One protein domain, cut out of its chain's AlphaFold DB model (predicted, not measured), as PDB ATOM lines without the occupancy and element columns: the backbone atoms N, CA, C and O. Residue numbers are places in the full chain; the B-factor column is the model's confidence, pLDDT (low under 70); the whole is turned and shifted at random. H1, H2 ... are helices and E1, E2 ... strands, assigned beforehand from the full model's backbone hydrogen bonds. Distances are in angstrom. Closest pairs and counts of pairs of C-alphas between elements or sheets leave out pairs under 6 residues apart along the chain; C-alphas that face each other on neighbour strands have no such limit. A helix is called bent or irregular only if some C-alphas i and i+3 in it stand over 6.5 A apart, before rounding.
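AT A GLANCE: This is residues 17 to 91 of the 94 residues of the protein "Tis13_32711: PROVISIONAL" of Rhizophagus irregularis (strain DAOM 181602 / DAOM 197198 / MUCL 43194) (UniProt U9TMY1). A small mixed sheet of four strands stands beside a pair of helices, H2 and H3, which run side by side and are set off toward the sheet's E1 edge; H3 only grazes the sheet. H1 makes a corner with the end of H2 at one end of the longest axis, and the turn of the E3 and E4 hairpin lies at the other end. The printed part has 75 residues, with three named helices and four named strands in the order H1 E1 H2 E2 H3 E3 E4, class mixed. The sheet runs E1 E2 E3 E4, the first three parallel and E4 antiparallel to E3. The whole is compact, with a radius of gyration of the C-alphas of 12.1 A, and elongated, spanning 40 by 25 by 17 A.

HOW THE PARTS SIT: Start with H1, residues 17 to 24, and look ahead to H2, residues 37 to 46: they touch, about perpendicular at 90 degrees, with Ser 24 and Ile 46 their closest C-alphas at 5.2 A. Between them is edge strand E1, residues 28 to 32. It is parallel to E2, residues 52 to 57, at 5 degrees; look for N 31 and O 54, 2.9 A apart, within hydrogen-bond range. E1, H2 and E2 form a strand-helix-strand unit, two parallel neighbour strands with a helix between, and its crossover is right-handed. H2 itself is not on the sheet. Next comes H3, residues 63 to 69, which touches H2 at a shallow tilt of 22 degrees, the same way; their closest C-alphas are those of Ala 44 and Leu 67, 4.6 A apart. H3 only grazes the sheet, with residues 64 to 68. E2, H3 and E3, residues 76 to 81, form a second such unit, also right-handed; E2 and E3 are parallel at 13 degrees, with N 55 and O 78 at 2.8 A. Then E3 and the other edge strand, E4, residues 86 to 90, form an antiparallel hairpin at 165 degrees, with N 87 and O 79 at 3.2 A. Every O i to N i+4 pair is within hydrogen-bond range in H1 and H2, and 2 of 3 are in H3.

IN THESE COORDINATES: Find C-alpha 17 at (31.758, 37.583, -57.177); from there H1 runs 10.5 A to C-alpha 24. E1 covers 13.7 A. H2 begins at C-alpha 37, at (19.285, 20.430, -52.950), and covers 14.2 A. E2 covers 15.7 A, H3 10.4 A and E3 16.5 A. E4 covers 12.6 A and ends at C-alpha 90, at (21.207, 24.799, -27.947).

THE WHOLE: The two C-alphas farthest apart are those of Lys 17 and Gly 84, 40.0 A. The printed part has no cut and no long link; the link from H3 to E3 is short and the others are tight. In the B-factor column the mean pLDDT of the printed part is 82.0; residues 59 to 62 and 82 to 91 are under 70, and E4 has a mean of 53.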
ATOM      1  N   LYS A  17      30.740  37.553 -58.242       82.25
ATOM      2  CA  LYS A  17      31.758  37.583 -57.177       82.25
ATOM      3  C   LYS A  17      31.287  38.362 -55.953       82.25
ATOM      4  O   LYS A  17      31.542  37.934 -54.833       82.25
ATOM      5  N   GLN A  18      30.601  39.480 -56.165       84.81
ATOM      6  CA  GLN A  18      30.127  40.334 -55.082       84.81
ATOM      7  C   GLN A  18      29.040  39.632 -54.267       84.81
ATOM      8  O   GLN A  18      29.113  39.630 -53.045       84.81
ATOM      9  N   VAL A  19      28.112  38.932 -54.929       84.56
ATOM     10  CA  VAL A  19      27.103  38.100 -54.245       84.56
ATOM     11  C   VAL A  19      27.763  37.035 -53.386       84.56
ATOM     12  O   VAL A  19      27.416  36.891 -52.220       84.56
ATOM     13  N   ARG A  20      28.739  36.305 -53.938       89.31
ATOM     14  CA  ARG A  20      29.456  35.265 -53.190       89.31
ATOM     15  C   ARG A  20      30.182  35.830 -51.970       89.31
ATOM     16  O   ARG A  20      30.121  35.202 -50.923       89.31
ATOM     17  N   SER A  21      30.803  37.008 -52.089       89.19
ATOM     18  CA  SER A  21      31.432  37.695 -50.952       89.19
ATOM     19  C   SER A  21      30.406  38.011 -49.866       89.19
ATOM     20  O   SER A  21      30.577  37.587 -48.729       89.19
ATOM     21  N   CYS A  22      29.291  38.657 -50.226       89.56
ATOM     22  CA  CYS A  22      28.240  39.000 -49.268       89.56
ATOM     23  C   CYS A  22      27.648  37.760 -48.583       89.56
ATOM     24  O   CYS A  22      27.433  37.765 -47.377       89.56
ATOM     25  N   LEU A  23      27.401  36.687 -49.340       89.81
ATOM     26  CA  LEU A  23      26.879  35.432 -48.799       89.81
ATOM     27  C   LEU A  23      27.882  34.745 -47.857       89.81
ATOM     28  O   LEU A  23      27.478  34.169 -46.853       89.81
ATOM     29  N   SER A  24      29.184  34.837 -48.146       91.75
ATOM     30  CA  SER A  24      30.232  34.216 -47.325       91.75
ATOM     31  C   SER A  24      30.412  34.846 -45.941       91.75
ATOM     32  O   SER A  24      31.060  34.243 -45.091       91.75
ATOM     33  N   GLU A  25      29.831  36.028 -45.719       93.19
ATOM     34  CA  GLU A  25      29.880  36.780 -44.460       93.19
ATOM     35  C   GLU A  25      28.588  36.632 -43.632       93.19
ATOM     36  O   GLU A  25      28.462  37.215 -42.555       93.19
ATOM     37  N   ILE A  26      27.602  35.860 -44.108       93.06
ATOM     38  CA  ILE A  26      26.326  35.688 -43.409       93.06
ATOM     39  C   ILE A  26      26.530  34.951 -42.084       93.06
ATOM     40  O   ILE A  26      26.986  33.809 -42.046       93.06
ATOM     41  N   GLU A  27      26.101  35.578 -40.991       94.62
ATOM     42  CA  GLU A  27      26.114  34.967 -39.658       94.62
ATOM     43  C   GLU A  27      24.753  34.381 -39.251       94.62
ATOM     44  O   GLU A  27      24.680  33.511 -38.380       94.62
ATOM     45  N   PHE A  28      23.669  34.837 -39.883       94.06
ATOM     46  CA  PHE A  28      22.304  34.404 -39.600       94.06
ATOM     47  C   PHE A  28      21.561  34.047 -40.883       94.06
ATOM     48  O   PHE A  28      21.410  34.887 -41.769       94.06
ATOM     49  N   LEU A  29      21.045  32.821 -40.949       90.88
ATOM     50  CA  LEU A  29      20.211  32.358 -42.050       90.88
ATOM     51  C   LEU A  29      18.889  31.819 -41.505       90.88
ATOM     52  O   LEU A  29      18.867  30.979 -40.611       90.88
ATOM     53  N   SER A  30      17.784  32.300 -42.066       90.06
ATOM     54  CA  SER A  30      16.447  31.765 -41.830       90.06
ATOM     55  C   SER A  30      15.875  31.332 -43.168       90.06
ATOM     56  O   SER A  30      15.804  32.144 -44.093       90.06
ATOM     57  N   CYS A  31      15.528  30.057 -43.310       85.19
ATOM     58  CA  CYS A  31      15.041  29.539 -44.579       85.19
ATOM     59  C   CYS A  31      14.067  28.371 -44.414       85.19
ATOM     60  O   CYS A  31      14.030  27.681 -43.395       85.19
ATOM     61  N   ASN A  32      13.231  28.167 -45.429       82.06
ATOM     62  CA  ASN A  32      12.390  26.980 -45.507       82.06
ATOM     63  C   ASN A  32      13.265  25.782 -45.887       82.06
ATOM     64  O   ASN A  32      14.116  25.912 -46.756       82.06
ATOM     65  N   ALA A  33      13.067  24.627 -45.259       75.25
ATOM     66  CA  ALA A  33      13.789  23.416 -45.620       75.25
ATOM     67  C   ALA A  33      13.398  22.922 -47.018       75.25
ATOM     68  O   ALA A  33      14.210  22.250 -47.628       75.25
ATOM     69  N   ASN A  34      12.227  23.304 -47.551       77.00
ATOM     70  CA  ASN A  34      11.794  22.999 -48.921       77.00
ATOM     71  C   ASN A  34      12.542  23.836 -49.984       77.00
ATOM     72  O   ASN A  34      11.933  24.581 -50.755       77.00
ATOM     73  N   ILE A  35      13.872  23.772 -49.974       78.44
ATOM     74  CA  ILE A  35      14.767  24.400 -50.945       78.44
ATOM     75  C   ILE A  35      15.416  23.286 -51.762       78.44
ATOM     76  O   ILE A  35      15.802  22.261 -51.219       78.44
ATOM     77  N   ASN A  36      15.556  23.505 -53.071       82.94
ATOM     78  CA  ASN A  36      16.232  22.571 -53.968       82.94
ATOM     79  C   ASN A  36      17.649  22.227 -53.454       82.94
ATOM     80  O   ASN A  36      18.420  23.132 -53.128       82.94
ATOM     81  N   ASP A  37      17.997  20.938 -53.437       82.81
ATOM     82  CA  ASP A  37      19.285  20.430 -52.950       82.81
ATOM     83  C   ASP A  37      20.511  21.109 -53.592       82.81
ATOM     84  O   ASP A  37      21.506  21.334 -52.903       82.81
ATOM     85  N   ASP A  38      20.449  21.505 -54.868       86.19
ATOM     86  CA  ASP A  38      21.527  22.230 -55.558       86.19
ATOM     87  C   ASP A  38      21.726  23.636 -54.980       86.19
ATOM     88  O   ASP A  38      22.854  24.117 -54.835       86.19
ATOM     89  N   ILE A  39      20.629  24.299 -54.603       86.19
ATOM     90  CA  ILE A  39      20.677  25.605 -53.937       86.19
ATOM     91  C   ILE A  39      21.275  25.433 -52.541       86.19
ATOM     92  O   ILE A  39      22.144  26.212 -52.151       86.19
ATOM     93  N   VAL A  40      20.859  24.400 -51.801       87.12
ATOM     94  CA  VAL A  40      21.410  24.115 -50.470       87.12
ATOM     95  C   VAL A  40      22.901  23.778 -50.549       87.12
ATOM     96  O   VAL A  40      23.679  24.280 -49.741       87.12
ATOM     97  N   ALA A  41      23.325  23.007 -51.551       87.75
ATOM     98  CA  ALA A  41      24.731  22.709 -51.804       87.75
ATOM     99  C   ALA A  41      25.537  23.980 -52.111       87.75
ATOM    100  O   ALA A  41      26.596  24.194 -51.528       87.75
ATOM    101  N   GLY A  42      25.010  24.867 -52.962       90.06
ATOM    102  CA  GLY A  42      25.646  26.152 -53.252       90.06
ATOM    103  C   GLY A  42      25.770  27.050 -52.018       90.06
ATOM    104  O   GLY A  42      26.802  27.693 -51.827       90.06
ATOM    105  N   LEU A  43      24.750  27.072 -51.155       90.12
ATOM    106  CA  LEU A  43      24.798  27.787 -49.880       90.12
ATOM    107  C   LEU A  43      25.828  27.176 -48.928       90.12
ATOM    108  O   LEU A  43      26.573  27.927 -48.314       90.12
ATOM    109  N   ALA A  44      25.919  25.850 -48.831       90.69
ATOM    110  CA  ALA A  44      26.916  25.171 -48.001       90.69
ATOM    111  C   ALA A  44      28.358  25.454 -48.470       90.69
ATOM    112  O   ALA A  44      29.267  25.608 -47.654       90.69
ATOM    113  N   ASP A  45      28.568  25.578 -49.783       92.56
ATOM    114  CA  ASP A  45      29.876  25.900 -50.356       92.56
ATOM    115  C   ASP A  45      30.312  27.346 -50.071       92.56
ATOM    116  O   ASP A  45      31.505  27.610 -49.884       92.56
ATOM    117  N   ILE A  46      29.361  28.288 -50.061       92.75
ATOM    118  CA  ILE A  46      29.629  29.727 -49.928       92.75
ATOM    119  C   ILE A  46      29.566  30.184 -48.464       92.75
ATOM    120  O   ILE A  46      30.478  30.860 -47.988       92.75
ATOM    121  N   CYS A  47      28.494  29.838 -47.757       92.31
ATOM    122  CA  CYS A  47      28.193  30.302 -46.410       92.31
ATOM    123  C   CYS A  47      28.829  29.359 -45.383       92.31
ATOM    124  O   CYS A  47      28.283  28.296 -45.091       92.31
ATOM    125  N   LYS A  48      29.979  29.755 -44.826       92.12
ATOM    126  CA  LYS A  48      30.704  28.990 -43.785       92.12
ATOM    127  C   LYS A  48      30.736  29.688 -42.422       92.12
ATOM    128  O   LYS A  48      31.242  29.136 -41.444       92.12
ATOM    129  N   SER A  49      30.233  30.919 -42.368       93.38
ATOM    130  CA  SER A  49      30.222  31.797 -41.197       93.38
ATOM    131  C   SER A  49      28.916  31.744 -40.404       93.38
ATOM    132  O   SER A  49      28.765  32.517 -39.458       93.38
ATOM    133  N   ILE A  50      27.961  30.876 -40.768       94.19
ATOM    134  CA  ILE A  50      26.644  30.874 -40.129       94.19
ATOM    135  C   ILE A  50      26.799  30.446 -38.669       94.19
ATOM    136  O   ILE A  50      27.288  29.365 -38.346       94.19
ATOM    137  N   LYS A  51      26.338  31.326 -37.786       94.44
ATOM    138  CA  LYS A  51      26.340  31.183 -36.329       94.44
ATOM    139  C   LYS A  51      24.972  30.773 -35.799       94.44
ATOM    140  O   LYS A  51      24.873  30.017 -34.830       94.44
ATOM    141  N   LYS A  52      23.916  31.265 -36.454       94.56
ATOM    142  CA  LYS A  52      22.524  30.943 -36.148       94.56
ATOM    143  C   LYS A  52      21.769  30.542 -37.416       94.56
ATOM    144  O   LYS A  52      21.712  31.310 -38.375       94.56
ATOM    145  N   LEU A  53      21.149  29.367 -37.379       91.62
ATOM    146  CA  LEU A  53      20.340  28.826 -38.464       91.62
ATOM    147  C   LEU A  53      18.912  28.569 -37.969       91.62
ATOM    148  O   LEU A  53      18.715  27.870 -36.976       91.62
ATOM    149  N   GLU A  54      17.918  29.132 -38.652       91.38
ATOM    150  CA  GLU A  54      16.503  28.822 -38.434       91.38
ATOM    151  C   GLU A  54      15.938  28.116 -39.664       91.38
ATOM    152  O   GLU A  54      15.942  28.669 -40.764       91.38
ATOM    153  N   LEU A  55      15.431  26.903 -39.471       86.69
ATOM    154  CA  LEU A  55      14.919  26.059 -40.541       86.69
ATOM    155  C   LEU A  55      13.440  25.790 -40.335       86.69
ATOM    156  O   LEU A  55      13.040  25.262 -39.298       86.69
ATOM    157  N   PHE A  56      12.634  26.099 -41.344       83.31
ATOM    158  CA  PHE A  56      11.237  25.681 -41.377       83.31
ATOM    159  C   PHE A  56      11.141  24.335 -42.091       83.31
ATOM    160  O   PHE A  56      11.132  24.282 -43.313       83.31
ATOM    161  N   ILE A  57      11.137  23.244 -41.330       74.75
ATOM    162  CA  ILE A  57      11.100  21.885 -41.861       74.75
ATOM    163  C   ILE A  57       9.682  21.544 -42.326       74.75
ATOM    164  O   ILE A  57       8.741  21.491 -41.529       74.75
ATOM    165  N   ASN A  58       9.579  21.258 -43.621       70.69
ATOM    166  CA  ASN A  58       8.533  20.432 -44.220       70.69
ATOM    167  C   ASN A  58       9.143  19.046 -44.532       70.69
ATOM    168  O   ASN A  58      10.363  18.912 -44.426       70.69
ATOM    169  N   ASP A  59       8.330  18.035 -44.861       66.81
ATOM    170  CA  ASP A  59       8.787  16.646 -45.094       66.81
ATOM    171  C   ASP A  59      10.071  16.522 -45.956       66.81
ATOM    172  O   ASP A  59      10.374  17.389 -46.777       66.81
ATOM    173  N   ASP A  60      10.818  15.433 -45.729       62.25
ATOM    174  CA  ASP A  60      11.986  14.928 -46.478       62.25
ATOM    175  C   ASP A  60      12.915  15.978 -47.123       62.25
ATOM    176  O   ASP A  60      12.908  16.183 -48.335       62.25
ATOM    177  N   ASN A  61      13.802  16.596 -46.330       64.00
ATOM    178  CA  ASN A  61      14.884  17.444 -46.851       64.00
ATOM    179  C   ASN A  61      16.262  17.031 -46.320       64.00
ATOM    180  O   ASN A  61      16.740  17.526 -45.300       64.00
ATOM    181  N   TYR A  62      16.921  16.127 -47.050       67.88
ATOM    182  CA  TYR A  62      18.278  15.655 -46.747       67.88
ATOM    183  C   TYR A  62      19.353  16.706 -47.056       67.88
ATOM    184  O   TYR A  62      20.370  16.755 -46.360       67.88
ATOM    185  N   GLY A  63      19.131  17.587 -48.042       74.06
ATOM    186  CA  GLY A  63      20.084  18.633 -48.419       74.06
ATOM    187  C   GLY A  63      20.458  19.562 -47.264       74.06
ATOM    188  O   GLY A  63      21.607  19.997 -47.169       74.06
ATOM    189  N   ILE A  64      19.536  19.805 -46.326       82.50
ATOM    190  CA  ILE A  64      19.752  20.730 -45.206       82.50
ATOM    191  C   ILE A  64      20.817  20.248 -44.215       82.50
ATOM    192  O   ILE A  64      21.483  21.069 -43.583       82.50
ATOM    193  N   ILE A  65      21.032  18.931 -44.128       84.12
ATOM    194  CA  ILE A  65      22.078  18.338 -43.288       84.12
ATOM    195  C   ILE A  65      23.451  18.838 -43.749       84.12
ATOM    196  O   ILE A  65      24.247  19.277 -42.925       84.12
ATOM    197  N   ARG A  66      23.691  18.895 -45.067       87.19
ATOM    198  CA  ARG A  66      24.963  19.377 -45.634       87.19
ATOM    199  C   ARG A  66      25.232  20.841 -45.298       87.19
ATOM    200  O   ARG A  66      26.377  21.217 -45.064       87.19
ATOM    201  N   LEU A  67      24.187  21.669 -45.269       88.94
ATOM    202  CA  LEU A  67      24.317  23.072 -44.884       88.94
ATOM    203  C   LEU A  67      24.708  23.206 -43.414       88.94
ATOM    204  O   LEU A  67      25.567  24.025 -43.108       88.94
ATOM    205  N   ILE A  68      24.117  22.400 -42.529       89.69
ATOM    206  CA  ILE A  68      24.459  22.371 -41.101       89.69
ATOM    207  C   ILE A  68      25.909  21.907 -40.907       89.69
ATOM    208  O   ILE A  68      26.667  22.565 -40.200       89.69
ATOM    209  N   GLU A  69      26.312  20.818 -41.565       90.88
ATOM    210  CA  GLU A  69      27.663  20.244 -41.460       90.88
ATOM    211  C   GLU A  69      28.765  21.164 -42.002       90.88
ATOM    212  O   GLU A  69      29.903  21.105 -41.539       90.88
ATOM    213  N   ALA A  70      28.448  22.039 -42.958       92.12
ATOM    214  CA  ALA A  70      29.406  22.999 -43.502       92.12
ATOM    215  C   ALA A  70      29.776  24.133 -42.523       92.12
ATOM    216  O   ALA A  70      30.751  24.851 -42.763       92.12
ATOM    217  N   GLN A  71      29.024  24.313 -41.429       92.19
ATOM    218  CA  GLN A  71      29.231  25.424 -40.500       92.19
ATOM    219  C   GLN A  71      30.218  25.062 -39.389       92.19
ATOM    220  O   GLN A  71      30.005  24.123 -38.629       92.19
ATOM    221  N   GLN A  72      31.273  25.865 -39.236       87.25
ATOM    222  CA  GLN A  72      32.281  25.650 -38.187       87.25
ATOM    223  C   GLN A  72      31.887  26.256 -36.832       87.25
ATOM    224  O   GLN A  72      32.332  25.777 -35.797       87.25
ATOM    225  N   ASN A  73      31.060  27.309 -36.832       88.94
ATOM    226  CA  ASN A  73      30.742  28.112 -35.642       88.94
ATOM    227  C   ASN A  73      29.234  28.173 -35.346       88.94
ATOM    228  O   ASN A  73      28.753  29.142 -34.753       88.94
ATOM    229  N   LEU A  74      28.475  27.162 -35.775       93.31
ATOM    230  CA  LEU A  74      27.038  27.098 -35.530       93.31
ATOM    231  C   LEU A  74      26.772  26.786 -34.051       93.31
ATOM    232  O   LEU A  74      26.962  25.656 -33.608       93.31
ATOM    233  N   PHE A  75      26.298  27.773 -33.292       93.06
ATOM    234  CA  PHE A  75      25.935  27.592 -31.879       93.06
ATOM    235  C   PHE A  75      24.422  27.613 -31.640       93.06
ATOM    236  O   PHE A  75      23.956  27.196 -30.580       93.06
ATOM    237  N   ASN A  76      23.637  28.082 -32.615       92.94
ATOM    238  CA  ASN A  76      22.184  28.107 -32.506       92.94
ATOM    239  C   ASN A  76      21.514  27.507 -33.747       92.94
ATOM    240  O   ASN A  76      21.677  28.011 -34.858       92.94
ATOM    241  N   LEU A  77      20.739  26.448 -33.531       90.25
ATOM    242  CA  LEU A  77      19.942  25.776 -34.547       90.25
ATOM    243  C   LEU A  77      18.493  25.693 -34.060       90.25
ATOM    244  O   LEU A  77      18.198  25.012 -33.074       90.25
ATOM    245  N   ASP A  78      17.597  26.381 -34.761       88.62
ATOM    246  CA  ASP A  78      16.162  26.356 -34.487       88.62
ATOM    247  C   ASP A  78      15.431  25.621 -35.609       88.62
ATOM    248  O   ASP A  78      15.491  26.022 -36.773       88.62
ATOM    249  N   LEU A  79      14.747  24.535 -35.257       85.44
ATOM    250  CA  LEU A  79      13.989  23.715 -36.192       85.44
ATOM    251  C   LEU A  79      12.493  23.912 -35.928       85.44
ATOM    252  O   LEU A  79      11.969  23.554 -34.867       85.44
ATOM    253  N   LYS A  80      11.799  24.476 -36.915       82.50
ATOM    254  CA  LYS A  80      10.371  24.801 -36.874       82.50
ATOM    255  C   LYS A  80       9.625  23.875 -37.825       82.50
ATOM    256  O   LYS A  80       9.820  23.957 -39.028       82.50
ATOM    257  N   MET A  81       8.760  23.007 -37.315       72.81
ATOM    258  CA  MET A  81       7.916  22.143 -38.150       72.81
ATOM    259  C   MET A  81       6.526  22.755 -38.337       72.81
ATOM    260  O   MET A  81       5.960  23.287 -37.380       72.81
ATOM    261  N   HIS A  82       5.916  22.604 -39.519       63.75
ATOM    262  CA  HIS A  82       4.553  23.103 -39.794       63.75
ATOM    263  C   HIS A  82       3.427  22.341 -39.039       63.75
ATOM    264  O   HIS A  82       2.245  22.506 -39.323       63.75
ATOM    265  N   GLN A  83       3.741  21.541 -38.016       57.88
ATOM    266  CA  GLN A  83       2.743  20.975 -37.098       57.88
ATOM    267  C   GLN A  83       3.151  21.190 -35.631       57.88
ATOM    268  O   GLN A  83       3.500  20.270 -34.900       57.88
ATOM    269  N   GLY A  84       3.111  22.453 -35.200       53.44
ATOM    270  CA  GLY A  84       2.831  22.836 -33.809       53.44
ATOM    271  C   GLY A  84       3.878  22.547 -32.727       53.44
ATOM    272  O   GLY A  84       3.560  22.745 -31.555       53.44
ATOM    273  N   LYS A  85       5.101  22.104 -33.049       49.69
ATOM    274  CA  LYS A  85       6.178  21.936 -32.055       49.69
ATOM    275  C   LYS A  85       7.504  22.494 -32.574       49.69
ATOM    276  O   LYS A  85       8.062  21.988 -33.543       49.69
ATOM    277  N   THR A  86       7.991  23.541 -31.915       48.94
ATOM    278  CA  THR A  86       9.343  24.086 -32.097       48.94
ATOM    279  C   THR A  86      10.302  23.287 -31.223       48.94
ATOM    280  O   THR A  86      10.069  23.165 -30.019       48.94
ATOM    281  N   TYR A  87      11.375  22.753 -31.805       55.97
ATOM    282  CA  TYR A  87      12.445  22.102 -31.052       55.97
ATOM    283  C   TYR A  87      13.710  22.947 -31.184       55.97
ATOM    284  O   TYR A  87      14.375  22.938 -32.216       55.97
ATOM    285  N   THR A  88      14.050  23.677 -30.125       50.06
ATOM    286  CA  THR A  88      15.304  24.429 -30.049       50.06
ATOM    287  C   THR A  88      16.353  23.552 -29.373       50.06
ATOM    288  O   THR A  88      16.210  23.207 -28.199       50.06
ATOM    289  N   LYS A  89      17.413  23.179 -30.097       54.12
ATOM    290  CA  LYS A  89      18.581  22.517 -29.504       54.12
ATOM    291  C   LYS A  89      19.709  23.537 -29.419       54.12
ATOM    292  O   LYS A  89      20.303  23.897 -30.430       54.12
ATOM    293  N   VAL A  90      20.006  23.996 -28.205       56.22
ATOM    294  CA  VAL A  90      21.207  24.799 -27.947       56.22
ATOM    295  C   VAL A  90      22.401  23.853 -28.018       56.22
ATOM    296  O   VAL A  90      22.515  22.931 -27.207       56.22
ATOM    297  N   LEU A  91      23.266  24.039 -29.015       57.88
ATOM    298  CA  LEU A  91      24.551  23.355 -29.054       57.88
ATOM    299  C   LEU A  91      25.437  24.066 -28.034       57.88
ATOM    300  O   LEU A  91      25.883  25.186 -28.263       57.88
TER     301      LEU A  91